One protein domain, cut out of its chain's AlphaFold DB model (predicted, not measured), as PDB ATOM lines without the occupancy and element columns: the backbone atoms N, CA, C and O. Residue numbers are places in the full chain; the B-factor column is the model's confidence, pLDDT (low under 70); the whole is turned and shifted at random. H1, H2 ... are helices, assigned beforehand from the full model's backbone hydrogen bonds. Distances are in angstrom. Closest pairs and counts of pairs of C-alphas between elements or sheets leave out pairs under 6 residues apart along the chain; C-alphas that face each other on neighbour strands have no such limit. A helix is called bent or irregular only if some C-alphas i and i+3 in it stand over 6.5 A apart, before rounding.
ATOM      1  N   ASP A  32     107.720  73.246 -26.096       68.06
ATOM      2  CA  ASP A  32     107.735  74.282 -27.139       68.06
ATOM      3  C   ASP A  32     106.601  75.301 -26.941       68.06
ATOM      4  O   ASP A  32     106.817  76.509 -26.971       68.06
ATOM      5  N   VAL A  33     105.392  74.833 -26.617       74.44
ATOM      6  CA  VAL A  33     104.246  75.722 -26.361       74.44
ATOM      7  C   VAL A  33     104.430  76.541 -25.073       74.44
ATOM      8  O   VAL A  33     103.929  77.664 -24.970       74.44
ATOM      9  N   ALA A  34     105.103  75.989 -24.058       75.50
ATOM     10  CA  ALA A  34     105.451  76.737 -22.851       75.50
ATOM     11  C   ALA A  34     106.517  77.803 -23.143       75.50
ATOM     12  O   ALA A  34     106.376  78.937 -22.685       75.50
ATOM     13  N   LEU A  35     107.518  77.464 -23.954       77.00
ATOM     14  CA  LEU A  35     108.555  78.388 -24.388       77.00
ATOM     15  C   LEU A  35     107.969  79.546 -25.201       77.00
ATOM     16  O   LEU A  35     108.221  80.693 -24.857       77.00
ATOM     17  N   ASP A  36     107.101  79.273 -26.175       80.44
ATOM     18  CA  ASP A  36     106.430  80.306 -26.974       80.44
ATOM     19  C   ASP A  36     105.615  81.288 -26.118       80.44
ATOM     20  O   ASP A  36     105.516  82.476 -26.436       80.44
ATOM     21  N   ARG A  37     104.970  80.800 -25.046       81.81
ATOM     22  CA  ARG A  37     104.248  81.664 -24.100       81.81
ATOM     23  C   ARG A  37     105.213  82.546 -23.320       81.81
ATOM     24  O   ARG A  37     104.962  83.738 -23.191       81.81
ATOM     25  N   ILE A  38     106.308  81.972 -22.831       84.19
ATOM     26  CA  ILE A  38     107.340  82.706 -22.093       84.19
ATOM     27  C   ILE A  38     108.012  83.752 -22.989       84.19
ATOM     28  O   ILE A  38     108.153  84.892 -22.560       84.19
ATOM     29  N   GLU A  39     108.370  83.406 -24.228       82.19
ATOM     30  CA  GLU A  39     108.969  84.332 -25.199       82.19
ATOM     31  C   GLU A  39     108.042  85.520 -25.480       82.19
ATOM     32  O   GLU A  39     108.476  86.664 -25.382       82.19
ATOM     33  N   ARG A  40     106.742  85.284 -25.695       84.38
ATOM     34  CA  ARG A  40     105.764  86.372 -25.875       84.38
ATOM     35  C   ARG A  40     105.688  87.318 -24.679       84.38
ATOM     36  O   ARG A  40     105.616  88.529 -24.858       84.38
ATOM     37  N   VAL A  41     105.699  86.785 -23.457       84.56
ATOM     38  CA  VAL A  41     105.665  87.630 -22.253       84.56
ATOM     39  C   VAL A  41     106.985  88.392 -22.078       84.56
ATOM     40  O   VAL A  41     106.964  89.543 -21.648       84.56
ATOM     41  N   LEU A  42     108.125  87.792 -22.435       81.94
ATOM     42  CA  LEU A  42     109.423  88.472 -22.429       81.94
ATOM     43  C   LEU A  42     109.461  89.641 -23.423       81.94
ATOM     44  O   LEU A  42     109.920  90.723 -23.050       81.94
ATOM     45  N   ASP A  43     108.931  89.456 -24.632       84.19
ATOM     46  CA  ASP A  43     108.822  90.518 -25.640       84.19
ATOM     47  C   ASP A  43     107.951  91.684 -25.134       84.19
ATOM     48  O   ASP A  43     108.325  92.852 -25.271       84.19
ATOM     49  N   ASP A  44     106.821  91.381 -24.481       82.50
ATOM     50  CA  ASP A  44     105.951  92.388 -23.859       82.50
ATOM     51  C   ASP A  44     106.682  93.168 -22.748       82.50
ATOM     52  O   ASP A  44     106.591  94.397 -22.682       82.50
ATOM     53  N   VAL A  45     107.409  92.469 -21.865       82.31
ATOM     54  CA  VAL A  45     108.201  93.080 -20.779       82.31
ATOM     55  C   VAL A  45     109.245  94.036 -21.353       82.31
ATOM     56  O   VAL A  45     109.365  95.173 -20.890       82.31
ATOM     57  N   GLU A  46     109.975  93.613 -22.384       83.25
ATOM     58  CA  GLU A  46     110.982  94.450 -23.030       83.25
ATOM     59  C   GLU A  46     110.350  95.673 -23.705       83.25
ATOM     60  O   GLU A  46     110.838  96.796 -23.550       83.25
ATOM     61  N   GLN A  47     109.235  95.487 -24.413       85.25
ATOM     62  CA  GLN A  47     108.517  96.591 -25.041       85.25
ATOM     63  C   GLN A  47     108.082  97.634 -24.003       85.25
ATOM     64  O   GLN A  47     108.237  98.834 -24.236       85.25
ATOM     65  N   ILE A  48     107.581  97.198 -22.844       83.00
ATOM     66  CA  ILE A  48     107.178  98.096 -21.758       83.00
ATOM     67  C   ILE A  48     108.384  98.851 -21.193       83.00
ATOM     68  O   ILE A  48     108.301 100.060 -20.983       83.00
ATOM     69  N   GLN A  49     109.521  98.185 -20.998       83.81
ATOM     70  CA  GLN A  49     110.739  98.849 -20.532       83.81
ATOM     71  C   GLN A  49     111.266  99.883 -21.531       83.81
ATOM     72  O   GLN A  49     111.718 100.952 -21.121       83.81
ATOM     73  N   ARG A  50     111.165  99.612 -22.839       83.56
ATOM     74  CA  ARG A  50     111.471 100.608 -23.879       83.56
ATOM     75  C   ARG A  50     110.524 101.804 -23.791       83.56
ATOM     76  O   ARG A  50     110.995 102.932 -23.810       83.56
ATOM     77  N   ILE A  51     109.222 101.584 -23.588       82.31
ATOM     78  CA  ILE A  51     108.257 102.678 -23.364       82.31
ATOM     79  C   ILE A  51     108.648 103.508 -22.137       82.31
ATOM     80  O   ILE A  51     108.689 104.727 -22.231       82.31
ATOM     81  N   MET A  52     108.994 102.878 -21.011       80.25
ATOM     82  CA  MET A  52     109.428 103.602 -19.806       80.25
ATOM     83  C   MET A  52     110.688 104.441 -20.042       80.25
ATOM     84  O   MET A  52     110.821 105.518 -19.464       80.25
ATOM     85  N   LYS A  53     111.607 103.954 -20.883       84.88
ATOM     86  CA  LYS A  53     112.837 104.661 -21.250       84.88
ATOM     87  C   LYS A  53     112.577 105.827 -22.207       84.88
ATOM     88  O   LYS A  53     113.121 106.908 -22.005       84.88
ATOM     89  N   ASP A  54     111.765 105.605 -23.234       87.00
ATOM     90  CA  ASP A  54     111.572 106.547 -24.342       87.00
ATOM     91  C   ASP A  54     110.452 107.564 -24.059       87.00
ATOM     92  O   ASP A  54     110.432 108.656 -24.627       87.00
ATOM     93  N   ARG A  55     109.503 107.220 -23.180       82.94
ATOM     94  CA  ARG A  55     108.312 108.015 -22.847       82.94
ATOM     95  C   ARG A  55     108.146 108.146 -21.330       82.94
ATOM     96  O   ARG A  55     107.258 107.532 -20.738       82.94
ATOM     97  N   PRO A  56     108.960 109.000 -20.683       74.88
ATOM     98  CA  PRO A  56     108.973 109.126 -19.229       74.88
ATOM     99  C   PRO A  56     107.649 109.636 -18.629       74.88
ATOM    100  O   PRO A  56     107.349 109.369 -17.471       74.88
ATOM    101  N   HIS A  57     106.816 110.325 -19.412       81.31
ATOM    102  CA  HIS A  57     105.492 110.787 -18.980       81.31
ATOM    103  C   HIS A  57     104.437 109.664 -18.922       81.31
ATOM    104  O   HIS A  57     103.389 109.849 -18.315       81.31
ATOM    105  N   GLU A  58     104.706 108.494 -19.515       81.06
ATOM    106  CA  GLU A  58     103.838 107.308 -19.441       81.06
ATOM    107  C   GLU A  58     104.283 106.317 -18.340       81.06
ATOM    108  O   GLU A  58     103.680 105.247 -18.203       81.06
ATOM    109  N   ILE A  59     105.317 106.652 -17.546       82.00
ATOM    110  CA  ILE A  59     105.998 105.726 -16.620       82.00
ATOM    111  C   ILE A  59     105.046 105.043 -15.649       82.00
ATOM    112  O   ILE A  59     105.168 103.835 -15.476       82.00
ATOM    113  N   ASP A  60     104.104 105.754 -15.032       81.81
ATOM    114  CA  ASP A  60     103.244 105.149 -14.006       81.81
ATOM    115  C   ASP A  60     102.350 104.054 -14.600       81.81
ATOM    116  O   ASP A  60     102.289 102.932 -14.088       81.81
ATOM    117  N   SER A  61     101.744 104.335 -15.758       83.44
ATOM    118  CA  SER A  61     100.947 103.355 -16.504       83.44
ATOM    119  C   SER A  61     101.797 102.190 -17.029       83.44
ATOM    120  O   SER A  61     101.379 101.029 -16.998       83.44
ATOM    121  N   ALA A  62     103.020 102.475 -17.478       82.94
ATOM    122  CA  ALA A  62     103.947 101.474 -17.985       82.94
ATOM    123  C   ALA A  62     104.486 100.585 -16.854       82.94
ATOM    124  O   ALA A  62     104.599  99.376 -17.032       82.94
ATOM    125  N   ARG A  63     104.716 101.138 -15.662       82.50
ATOM    126  CA  ARG A  63     105.164 100.407 -14.474       82.50
ATOM    127  C   ARG A  63     104.110  99.422 -13.990       82.50
ATOM    128  O   ARG A  63     104.433  98.281 -13.682       82.50
ATOM    129  N   GLU A  64     102.846  99.826 -13.976       86.50
ATOM    130  CA  GLU A  64     101.750  98.927 -13.614       86.50
ATOM    131  C   GLU A  64     101.599  97.778 -14.630       86.50
ATOM    132  O   GLU A  64     101.428  96.613 -14.263       86.50
ATOM    133  N   ARG A  65     101.733  98.081 -15.930       84.62
ATOM    134  CA  ARG A  65     101.770  97.064 -16.993       84.62
ATOM    135  C   ARG A  65     102.961  96.122 -16.833       84.62
ATOM    136  O   ARG A  65     102.780  94.917 -17.004       84.62
ATOM    137  N   LEU A  66     104.132  96.654 -16.485       85.62
ATOM    138  CA  LEU A  66     105.348  95.879 -16.253       85.62
ATOM    139  C   LEU A  66     105.136  94.878 -15.118       85.62
ATOM    140  O   LEU A  66     105.324  93.688 -15.333       85.62
ATOM    141  N   LEU A  67     104.636  95.329 -13.964       85.06
ATOM    142  CA  LEU A  67     104.368  94.462 -12.810       85.06
ATOM    143  C   LEU A  67     103.414  93.310 -13.156       85.06
ATOM    144  O   LEU A  67     103.641  92.164 -12.765       85.06
ATOM    145  N   ARG A  68     102.352  93.588 -13.925       88.69
ATOM    146  CA  ARG A  68     101.424  92.543 -14.387       88.69
ATOM    147  C   ARG A  68     102.113  91.520 -15.287       88.69
ATOM    148  O   ARG A  68     101.864  90.323 -15.134       88.69
ATOM    149  N   LYS A  69     102.963  91.981 -16.208       86.94
ATOM    150  CA  LYS A  69     103.683  91.122 -17.154       86.94
ATOM    151  C   LYS A  69     104.800  90.325 -16.494       86.94
ATOM    152  O   LYS A  69     104.943  89.144 -16.782       86.94
ATOM    153  N   GLU A  70     105.508  90.900 -15.532       85.50
ATOM    154  CA  GLU A  70     106.483  90.181 -14.709       85.50
ATOM    155  C   GLU A  70     105.810  89.087 -13.866       85.50
ATOM    156  O   GLU A  70     106.302  87.961 -13.802       85.50
ATOM    157  N   ALA A  71     104.634  89.361 -13.292       87.25
ATOM    158  CA  ALA A  71     103.861  88.344 -12.582       87.25
ATOM    159  C   ALA A  71     103.348  87.234 -13.520       87.25
ATOM    160  O   ALA A  71     103.257  86.074 -13.117       87.25
ATOM    161  N   GLU A  72     102.986  87.568 -14.762       88.50
ATOM    162  CA  GLU A  72     102.630  86.591 -15.799       88.50
ATOM    163  C   GLU A  72     103.825  85.709 -16.174       88.50
ATOM    164  O   GLU A  72     103.702  84.483 -16.181       88.50
ATOM    165  N   LEU A  73     104.993  86.322 -16.377       86.56
ATOM    166  CA  LEU A  73     106.243  85.637 -16.683       86.56
ATOM    167  C   LEU A  73     106.620  84.645 -15.580       86.56
ATOM    168  O   LEU A  73     106.969  83.501 -15.862       86.56
ATOM    169  N   GLU A  74     106.511  85.065 -14.320       88.56
ATOM    170  CA  GLU A  74     106.789  84.218 -13.162       88.56
ATOM    171  C   GLU A  74     105.874  82.979 -13.151       88.56
ATOM    172  O   GLU A  74     106.356  81.856 -12.994       88.56
ATOM    173  N   ARG A  75     104.568  83.144 -13.406       90.62
ATOM    174  CA  ARG A  75     103.611  82.023 -13.458       90.62
ATOM    175  C   ARG A  75     103.912  81.041 -14.588       90.62
ATOM    176  O   ARG A  75     103.855  79.829 -14.365       90.62
ATOM    177  N   GLU A  76     104.228  81.535 -15.783       89.38
ATOM    178  CA  GLU A  76     104.557  80.668 -16.919       89.38
ATOM    179  C   GLU A  76     105.872  79.915 -16.682       89.38
ATOM    180  O   GLU A  76     105.941  78.715 -16.949       89.38
ATOM    181  N   ARG A  77     106.876  80.555 -16.069       88.38
ATOM    182  CA  ARG A  77     108.130  79.890 -15.682       88.38
ATOM    183  C   ARG A  77     107.922  78.813 -14.617       88.38
ATOM    184  O   ARG A  77     108.443  77.710 -14.779       88.38
ATOM    185  N   VAL A  78     107.111  79.070 -13.580       92.38
ATOM    186  CA  VAL A  78     106.723  78.040 -12.591       92.38
ATOM    187  C   VAL A  78     106.081  76.848 -13.300       92.38
ATOM    188  O   VAL A  78     106.450  75.697 -13.056       92.38
ATOM    189  N   ARG A  79     105.124  77.114 -14.195       90.44
ATOM    190  CA  ARG A  79     104.406  76.074 -14.934       90.44
ATOM    191  C   ARG A  79     105.356  75.244 -15.794       90.44
ATOM    192  O   ARG A  79     105.325  74.020 -15.682       90.44
ATOM    193  N   ALA A  80     106.194  75.889 -16.597       87.88
ATOM    194  CA  ALA A  80     107.135  75.224 -17.489       87.88
ATOM    195  C   ALA A  80     108.141  74.366 -16.705       87.88
ATOM    196  O   ALA A  80     108.305  73.186 -17.008       87.88
ATOM    197  N   MET A  81     108.719  74.910 -15.629       88.75
ATOM    198  CA  MET A  81     109.669  74.190 -14.780       88.75
ATOM    199  C   MET A  81     109.027  72.984 -14.089       88.75
ATOM    200  O   MET A  81     109.578  71.888 -14.120       88.75
ATOM    201  N   SER A  82     107.839  73.166 -13.500       91.38
ATOM    202  CA  SER A  82     107.115  72.079 -12.826       91.38
ATOM    203  C   SER A  82     106.786  70.934 -13.784       91.38
ATOM    204  O   SER A  82     106.969  69.767 -13.444       91.38
ATOM    205  N   SER A  83     106.375  71.276 -15.011       88.56
ATOM    206  CA  SER A  83     106.047  70.310 -16.057       88.56
ATOM    207  C   SER A  83     107.286  69.563 -16.544       88.56
ATOM    208  O   SER A  83     107.237  68.347 -16.687       88.56
ATOM    209  N   ALA A  84     108.397  70.265 -16.778       85.06
ATOM    210  CA  ALA A  84     109.624  69.661 -17.294       85.06
ATOM    211  C   ALA A  84     110.368  68.815 -16.250       85.06
ATOM    212  O   ALA A  84     110.936  67.785 -16.593       85.06
ATOM    213  N   ALA A  85     110.335  69.221 -14.978       88.25
ATOM    214  CA  ALA A  85     110.929  68.471 -13.872       88.25
ATOM    215  C   ALA A  85     110.022  67.349 -13.340       88.25
ATOM    216  O   ALA A  85     110.451  66.576 -12.486       88.25
ATOM    217  N   ASN A  86     108.764  67.280 -13.792       91.00
ATOM    218  CA  ASN A  86     107.734  66.400 -13.239       91.00
ATOM    219  C   ASN A  86     107.578  66.546 -11.707       91.00
ATOM    220  O   ASN A  86     107.484  65.565 -10.968       91.00
ATOM    221  N   VAL A  87     107.564  67.791 -11.219       93.00
ATOM    222  CA  VAL A  87     107.361  68.135  -9.800       93.00
ATOM    223  C   VAL A  87     106.137  69.028  -9.631       93.00
ATOM    224  O   VAL A  87     105.665  69.664 -10.570       93.00
ATOM    225  N   SER A  88     105.612  69.124  -8.409       95.62
ATOM    226  CA  SER A  88     104.505  70.048  -8.142       95.62
ATOM    227  C   SER A  88     104.943  71.515  -8.267       95.62
ATOM    228  O   SER A  88     106.070  71.875  -7.925       95.62
ATOM    229  N   ARG A  89     104.022  72.399  -8.677       94.19
ATOM    230  CA  ARG A  89     104.273  73.854  -8.742       94.19
ATOM    231  C   ARG A  89     104.744  74.433  -7.410       94.19
ATOM    232  O   ARG A  89     105.657  75.248  -7.404       94.19
ATOM    233  N   ARG A  90     104.208  73.927  -6.291       95.31
ATOM    234  CA  ARG A  90     104.599  74.337  -4.931       95.31
ATOM    235  C   ARG A  90     106.086  74.132  -4.644       95.31
ATOM    236  O   ARG A  90     106.665  74.911  -3.896       95.31
ATOM    237  N   VAL A  91     106.713  73.105  -5.223       95.19
ATOM    238  CA  VAL A  91     108.158  72.875  -5.061       95.19
ATOM    239  C   VAL A  91     108.942  74.012  -5.713       95.19
ATOM    240  O   VAL A  91     109.807  74.606  -5.071       95.19
ATOM    241  N   VAL A  92     108.589  74.361  -6.952       93.25
ATOM    242  CA  VAL A  92     109.228  75.447  -7.709       93.25
ATOM    243  C   VAL A  92     108.962  76.807  -7.057       93.25
ATOM    244  O   VAL A  92     109.892  77.581  -6.847       93.25
ATOM    245  N   GLU A  93     107.718  77.080  -6.662       94.31
ATOM    246  CA  GLU A  93     107.335  78.290  -5.919       94.31
ATOM    247  C   GLU A  93     108.109  78.402  -4.602       94.31
ATOM    248  O   GLU A  93     108.625  79.466  -4.273       94.31
ATOM    249  N   GLY A  94     108.271  77.293  -3.874       95.19
ATOM    250  CA  GLY A  94     109.076  77.247  -2.658       95.19
ATOM    251  C   GLY A  94     110.554  77.554  -2.914       95.19
ATOM    252  O   GLY A  94     111.180  78.245  -2.114       95.19
ATOM    253  N   MET A  95     111.126  77.081  -4.025       92.69
ATOM    254  CA  MET A  95     112.496  77.429  -4.425       92.69
ATOM    255  C   MET A  95     112.631  78.918  -4.766       92.69
ATOM    256  O   MET A  95     113.593  79.557  -4.336       92.69
ATOM    257  N   ARG A  96     111.644  79.491  -5.467       90.94
ATOM    258  CA  ARG A  96     111.585  80.930  -5.769       90.94
ATOM    259  C   ARG A  96     111.438  81.779  -4.512       90.94
ATOM    260  O   ARG A  96     112.164  82.757  -4.365       90.94
ATOM    261  N   ALA A  97     110.590  81.367  -3.572       91.31
ATOM    262  CA  ALA A  97     110.413  82.036  -2.283       91.31
ATOM    263  C   ALA A  97     111.694  82.031  -1.428       91.31
ATOM    264  O   ALA A  97     111.931  82.967  -0.671       91.31
ATOM    265  N   ARG A  98     112.558  81.018  -1.587       90.06
ATOM    266  CA  ARG A  98     113.906  80.979  -0.985       90.06
ATOM    267  C   ARG A  98     114.936  81.856  -1.710       90.06
ATOM    268  O   ARG A  98     116.108  81.833  -1.351       90.06
ATOM    269  N   GLY A  99     114.526  82.600  -2.736       85.94
ATOM    270  CA  GLY A  99     115.391  83.499  -3.496       85.94
ATOM    271  C   GLY A  99     116.236  82.815  -4.573       85.94
ATOM    272  O   GLY A  99     117.124  83.457  -5.128       85.94
ATOM    273  N   MET A 100     115.988  81.540  -4.905       85.81
ATOM    274  CA  MET A 100     116.741  80.882  -5.980       85.81
ATOM    275  C   MET A 100     116.423  81.515  -7.336       85.81
ATOM    276  O   MET A 100     115.255  81.751  -7.668       85.81
ATOM    277  N   SER A 101     117.460  81.756  -8.139       84.62
ATOM    278  CA  SER A 101     117.305  82.186  -9.528       84.62
ATOM    279  C   SER A 101     116.703  81.066 -10.378       84.62
ATOM    280  O   SER A 101     116.805  79.881 -10.053       84.62
ATOM    281  N   TRP A 102     116.091  81.434 -11.502       84.19
ATOM    282  CA  TRP A 102     115.532  80.461 -12.438       84.19
ATOM    283  C   TRP A 102     116.586  79.501 -13.003       84.19
ATOM    284  O   TRP A 102     116.289  78.319 -13.164       84.19
ATOM    285  N   GLY A 103     117.813  79.983 -13.233       81.75
ATOM    286  CA  GLY A 103     118.950  79.148 -13.638       81.75
ATOM    287  C   GLY A 103     119.302  78.104 -12.582       81.75
ATOM    288  O   GLY A 103     119.318  76.911 -12.879       81.75
ATOM    289  N   ARG A 104     119.433  78.525 -11.318       81.44
ATOM    290  CA  ARG A 104     119.729  77.616 -10.204       81.44
ATOM    291  C   ARG A 104     118.633  76.575  -9.982       81.44
ATOM    292  O   ARG A 104     118.929  75.420  -9.696       81.44
ATOM    293  N   ILE A 105     117.367  76.959 -10.137       85.81
ATOM    294  CA  ILE A 105     116.239  76.019 -10.059       85.81
ATOM    295  C   ILE A 105     116.298  75.004 -11.204       85.81
ATOM    296  O   ILE A 105     116.095  73.816 -10.967       85.81
ATOM    297  N   ALA A 106     116.588  75.453 -12.429       85.75
ATOM    298  CA  ALA A 106     116.746  74.564 -13.578       85.75
ATOM    299  C   ALA A 106     117.884  73.561 -13.340       85.75
ATOM    300  O   ALA A 106     117.705  72.366 -13.567       85.75
ATOM    301  N   HIS A 107     119.015  74.036 -12.810       83.00
ATOM    302  CA  HIS A 107     120.144  73.196 -12.426       83.00
ATOM    303  C   HIS A 107     119.741  72.130 -11.394       83.00
ATOM    304  O   HIS A 107     119.901  70.936 -11.656       83.00
ATOM    305  N   GLU A 108     119.147  72.545 -10.272       86.94
ATOM    306  CA  GLU A 108     118.755  71.655  -9.172       86.94
ATOM    307  C   GLU A 108     117.746  70.587  -9.618       86.94
ATOM    308  O   GLU A 108     117.848  69.416  -9.257       86.94
ATOM    309  N   LEU A 109     116.792  70.975 -10.467       88.31
ATOM    310  CA  LEU A 109     115.783  70.070 -11.017       88.31
ATOM    311  C   LEU A 109     116.271  69.300 -12.253       88.31
ATOM    312  O   LEU A 109     115.506  68.532 -12.836       88.31
ATOM    313  N   ARG A 110     117.529  69.499 -12.669       84.56
ATOM    314  CA  ARG A 110     118.134  68.933 -13.886       84.56
ATOM    315  C   ARG A 110     117.312  69.197 -15.153       84.56
ATOM    316  O   ARG A 110     117.368  68.419 -16.105       84.56
ATOM    317  N   VAL A 111     116.591  70.312 -15.178       82.81
ATOM    318  CA  VAL A 111     115.833  70.792 -16.330       82.81
ATOM    319  C   VAL A 111     116.729  71.672 -17.185       82.81
ATOM    320  O   VAL A 111     117.570  72.422 -16.694       82.81
ATOM    321  N   ASN A 112     116.531  71.594 -18.494       80.31
ATOM    322  CA  ASN A 112     117.199  72.488 -19.415       80.31
ATOM    323  C   ASN A 112     116.730  73.952 -19.171       80.31
ATOM    324  O   ASN A 112     115.532  74.227 -19.290       80.31
ATOM    325  N   PRO A 113     117.632  74.914 -18.886       74.75
ATOM    326  CA  PRO A 113     117.260  76.306 -18.603       74.75
ATOM    327  C   PRO A 113     116.531  77.003 -19.766       74.75
ATOM    328  O   PRO A 113     115.778  77.955 -19.545       74.75
ATOM    329  N   PHE A 114     116.673  76.517 -21.004       75.62
ATOM    330  CA  PHE A 114     115.923  77.027 -22.154       75.62
ATOM    331  C   PHE A 114     114.401  76.930 -21.953       75.62
ATOM    332  O   PHE A 114     113.691  77.817 -22.410       75.62
ATOM    333  N   VAL A 115     113.899  75.942 -21.201       75.06
ATOM    334  CA  VAL A 115     112.456  75.712 -20.960       75.06
ATOM    335  C   VAL A 115     111.757  76.901 -20.293       75.06
ATOM    336  O   VAL A 115     110.559  77.103 -20.473       75.06
ATOM    337  N   VAL A 116     112.495  77.701 -19.526       73.62
ATOM    338  CA  VAL A 116     111.970  78.877 -18.813       73.62
ATOM    339  C   VAL A 116     112.420  80.204 -19.432       73.62
ATOM    340  O   VAL A 116     112.323  81.264 -18.806       73.62
ATOM    341  N   GLY A 117     112.938  80.159 -20.662       69.06
ATOM    342  CA  GLY A 117     113.489  81.323 -21.352       69.06
ATOM    343  C   GLY A 117     114.785  81.847 -20.721       69.06
ATOM    344  O   GLY A 117     115.136  83.010 -20.905       69.06
ATOM    345  N   VAL A 118     115.497  81.015 -19.945       63.31
ATOM    346  CA  VAL A 118     116.743  81.399 -19.252       63.31
ATOM    347  C   VAL A 118     117.974  81.295 -20.163       63.31
ATOM    348  O   VAL A 118     119.071  81.660 -19.778       63.31
ATOM    349  N   ALA A 119     117.829  80.903 -21.422       54.88
ATOM    350  CA  ALA A 119     118.952  80.911 -22.365       54.88
ATOM    351  C   ALA A 119     118.616  81.572 -23.713       54.88
ATOM    352  O   ALA A 119     119.438  81.616 -24.629       54.88
ATOM    353  N   THR A 120     117.427  82.164 -23.829       56.16
ATOM    354  CA  THR A 120     117.021  82.979 -24.973       56.16
ATOM    355  C   THR A 120     117.401  84.444 -24.749       56.16
ATOM    356  O   THR A 120     116.726  85.185 -24.043       56.16
ATOM    357  N   GLY A 121     118.531  84.836 -25.349       49.94
ATOM    358  CA  GLY A 121     118.851  86.147 -25.945       49.94
ATOM    359  C   GLY A 121     118.814  87.442 -25.119       49.94
ATOM    360  O   GLY A 121     119.705  88.266 -25.295       49.94
ATOM    361  N   HIS A 122     117.821  87.669 -24.258       42.53
ATOM    362  CA  HIS A 122     117.561  89.007 -23.699       42.53
ATOM    363  C   HIS A 122     117.413  89.056 -22.175       42.53
ATOM    364  O   HIS A 122     117.845  90.029 -21.564       42.53
ATOM    365  N   TYR A 123     116.916  87.991 -21.545       41.88
ATOM    366  CA  TYR A 123     116.808  87.895 -20.078       41.88
ATOM    367  C   TYR A 123     117.609  86.738 -19.494       41.88
ATOM    368  O   TYR A 123     118.082  86.791 -18.361       41.88
ATOM    369  N   GLY A 124     117.790  85.692 -20.292       51.34
ATOM    370  CA  GLY A 124     118.233  84.419 -19.780       51.34
ATOM    371  C   GLY A 124     119.694  84.350 -19.355       51.34
ATOM    372  O   GLY A 124     119.993  83.936 -18.242       51.34
ATOM    373  N   GLU A 125     120.610  84.799 -20.207       50.59
ATOM    374  CA  GLU A 125     122.046  84.666 -19.941       50.59
ATOM    375  C   GLU A 125     122.486  85.492 -18.722       50.59
ATOM    376  O   GLU A 125     123.320  85.054 -17.931       50.59
ATOM    377  N   ARG A 126     121.882  86.673 -18.523       52.22
ATOM    378  CA  ARG A 126     122.178  87.543 -17.378       52.22
ATOM    379  C   ARG A 126     121.615  86.970 -16.074       52.22
ATOM    380  O   ARG A 126     122.316  86.994 -15.067       52.22
ATOM    381  N   ASP A 127     120.394  86.436 -16.093       54.00
ATOM    382  CA  ASP A 127     119.774  85.808 -14.918       54.00
ATOM    383  C   ASP A 127     120.410  84.456 -14.566       54.00
ATOM    384  O   ASP A 127     120.470  84.094 -13.389       54.00
ATOM    385  N   TYR A 128     120.911  83.725 -15.567       58.19
ATOM    386  CA  TYR A 128     121.689  82.504 -15.371       58.19
ATOM    387  C   TYR A 128     123.036  82.824 -14.713       58.19
ATOM    388  O   TYR A 128     123.327  82.322 -13.630       58.19
ATOM    389  N   ARG A 129     123.814  83.751 -15.288       57.81
ATOM    390  CA  ARG A 129     125.155  84.097 -14.785       57.81
ATOM    391  C   ARG A 129     125.170  84.784 -13.421       57.81
ATOM    392  O   ARG A 129     126.177  84.739 -12.728       57.81
ATOM    393  N   ARG A 130     124.079  85.434 -12.997       53.62
ATOM    394  CA  ARG A 130     124.040  86.205 -11.736       53.62
ATOM    395  C   ARG A 130     124.089  85.341 -10.464       53.62
ATOM    396  O   ARG A 130     124.166  85.898  -9.373       53.62
ATOM    397  N   GLY A 131     124.028  84.014 -10.565       50.66
ATOM    398  CA  GLY A 131     124.010  83.135  -9.392       50.66
ATOM    399  C   GLY A 131     124.678  81.781  -9.588       50.66
ATOM    400  O   GLY A 131     124.253  80.838  -8.924       50.66
ATOM    401  N   HIS A 132     125.650  81.691 -10.496       55.47
ATOM    402  CA  HIS A 132     126.325  80.444 -10.843       55.47
ATOM    403  C   HIS A 132     127.829  80.483 -10.554       55.47
ATOM    404  O   HIS A 132     128.465  81.531 -10.679       55.47
ATOM    405  N   ASP A 133     128.354  79.322 -10.158       51.94
ATOM    406  CA  ASP A 133     129.781  79.033 -10.053       51.94
ATOM    407  C   ASP A 133     130.299  78.564 -11.432       51.94
ATOM    408  O   ASP A 133     129.513  78.172 -12.296       51.94
ATOM    409  N   HIS A 134     131.617  78.603 -11.658       48.41
ATOM    410  CA  HIS A 134     132.245  78.334 -12.968       48.41
ATOM    411  C   HIS A 134     131.805  77.016 -13.650       48.41
ATOM    412  O   HIS A 134     131.753  76.953 -14.878       48.41
ATOM    413  N   ASP A 135     131.460  75.982 -12.880       54.47
ATOM    414  CA  ASP A 135     131.100  74.651 -13.396       54.47
ATOM    415  C   ASP A 135     129.734  74.627 -14.109       54.47
ATOM    416  O   ASP A 135     129.469  73.806 -14.995       54.47
ATOM    417  N   ASP A 136     128.847  75.554 -13.759       56.91
ATOM    418  CA  ASP A 136     127.505  75.622 -14.324       56.91
ATOM    419  C   ASP A 136     127.460  76.331 -15.682       56.91
ATOM    420  O   ASP A 136     126.528  76.117 -16.473       56.91
ATOM    421  N   ASP A 137     128.480  77.138 -15.976       62.72
ATOM    422  CA  ASP A 137     128.667  77.801 -17.264       62.72
ATOM    423  C   ASP A 137     129.038  76.788 -18.358       62.72
ATOM    424  O   ASP A 137     128.504  76.852 -19.468       62.72
ATOM    425  N   GLU A 138     129.878  75.791 -18.054       61.62
ATOM    426  CA  GLU A 138     130.217  74.720 -19.003       61.62
ATOM    427  C   GLU A 138     128.985  73.898 -19.380       61.62
ATOM    428  O   GLU A 138     128.746  73.589 -20.554       61.62
ATOM    429  N   ARG A 139     128.149  73.582 -18.386       60.88
ATOM    430  CA  ARG A 139     126.897  72.861 -18.608       60.88
ATOM    431  C   ARG A 139     125.930  73.691 -19.443       60.88
ATOM    432  O   ARG A 139     125.300  73.158 -20.355       60.88
ATOM    433  N   PHE A 140     125.823  74.990 -19.172       63.38
ATOM    434  CA  PHE A 140     125.027  75.908 -19.986       63.38
ATOM    435  C   PHE A 140     125.485  75.932 -21.441       63.38
ATOM    436  O   PHE A 140     124.654  75.808 -22.340       63.38
ATOM    437  N   GLU A 141     126.791  76.033 -21.688       65.50
ATOM    438  CA  GLU A 141     127.354  76.004 -23.039       65.50
ATOM    439  C   GLU A 141     127.128  74.653 -23.726       65.50
ATOM    440  O   GLU A 141     126.799  74.620 -24.913       65.50
ATOM    441  N   GLN A 142     127.190  73.540 -22.990       65.69
ATOM    442  CA  GLN A 142     126.818  72.219 -23.499       65.69
ATOM    443  C   GLN A 142     125.346  72.179 -23.943       65.69
ATOM    444  O   GLN A 142     125.047  71.721 -25.049       65.69
ATOM    445  N   TRP A 143     124.419  72.698 -23.132       63.41
ATOM    446  CA  TRP A 143     123.000  72.784 -23.499       63.41
ATOM    447  C   TRP A 143     122.764  73.742 -24.667       63.41
ATOM    448  O   TRP A 143     121.976  73.440 -25.565       63.41
ATOM    449  N   ARG A 144     123.462  74.882 -24.688       62.81
ATOM    450  CA  ARG A 144     123.399  75.862 -25.775       62.81
ATOM    451  C   ARG A 144     123.885  75.251 -27.085       62.81
ATOM    452  O   ARG A 144     123.206  75.398 -28.097       62.81
ATOM    453  N   GLY A 145     125.000  74.524 -27.063       54.81
ATOM    454  CA  GLY A 145     125.559  73.825 -28.219       54.81
ATOM    455  C   GLY A 145     124.676  72.684 -28.731       54.81
ATOM    456  O   GLY A 145     124.593  72.481 -29.939       54.81
ATOM    457  N   ALA A 146     123.972  71.984 -27.835       52.94
ATOM    458  CA  ALA A 146     123.081  70.879 -28.191       52.94
ATOM    459  C   ALA A 146     121.720  71.331 -28.763       52.94
ATOM    460  O   ALA A 146     121.185  70.661 -29.642       52.94
TER     461      ALA A 146
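This is residues 32 to 146 of the 174 residues of an uncharacterized protein of Desulfovibrionales bacterium GWA2_65_9 (UniProt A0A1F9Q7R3). A long helical hairpin, H1 and H2, has a small head of short helices gathered at the end where H1 begins and H2 ends. In the head, H5 packs on both helices of the hairpin, H3 packs on the last part of H2, H4 lies between H3, H5 and H6, and H7 lies at the far edge, touching no helix. The printed part has 115 residues with seven named helices, H1 to H7 in chain order, and no named strand; the class is all helix, and the packing is mostly crossed. The whole is compact, with a radius of gyration of the C-alphas of 14.8 A, but elongated in outline, spanning 44 by 28 by 27 A.

The longest helix is H2, residues 56 to 85, 41.1 A from C-alpha 56 at (108.973, 109.126, -19.229) to C-alpha 85 at (110.929, 68.471, -13.872). It is irregular, with C-alphas 57 and 60 7.8 A apart, and has a kink of 43 degrees near residue 63. H1, residues 32 to 54, is 32.6 A long and begins at C-alpha 32 at (107.735, 74.282, -27.139). H3 is residues 89 to 97, 12.1 A long; H4 is residues 102 to 108, H5 residues 113 to 116 and H6 residues 124 to 129. H7, residues 134 to 146, is 19.3 A long and ends at C-alpha 146 at (123.081, 70.879, -28.191).

H1 and H2 form a helical hairpin: they touch, opposite ways at a shallow tilt of 18 degrees, closest at the C-alphas of Met 52 and Ile 59, 5.1 A. H5 touches H2 with H2's residues 76 to 84 alone, closest at the C-alphas of Arg 77 and Val 116, 5.1 A. It touches H1 with H1's residues 32 to 38 alone, closest at the C-alphas of Leu 35 and Val 115, 5.8 A. H3 touches H2 with H2's residues 78 to 82 alone, at a steep tilt of 51 degrees, closest at the C-alphas of Ser 82 and Arg 89, 5.3 A. H3 and H4 only just touch, with 3 pairs of C-alphas within 8 A, the closest being Met 95 and Ile 105, 6.9 A. H4 touches H5, closest at the C-alphas of Ala 106 and Pro 113, 5.3 A. H4 also touches H6, at a steep tilt of 61 degrees, closest at the C-alphas of Gly 103 and Tyr 128, 4.7 A. H7 is close to but not clearly touching H6, with the closest C-alphas, Arg 129 and Asp 137, 7.6 A apart. H7 is apart from H1, H2 and H3. Every O i to N i+4 pair is within hydrogen-bond range in H1, H3, H4 and H6, against 24 of 26 in H2 and 7 of 9 in H7; H5 is too short for such a pair.

The two C-alphas farthest apart, His 57 and Asn 86, are 44.8 A apart. The printed part has no cut and no long link. Mean pLDDT of the printed part is 77.6; residue 32 and residues 117 to 146 are under 70.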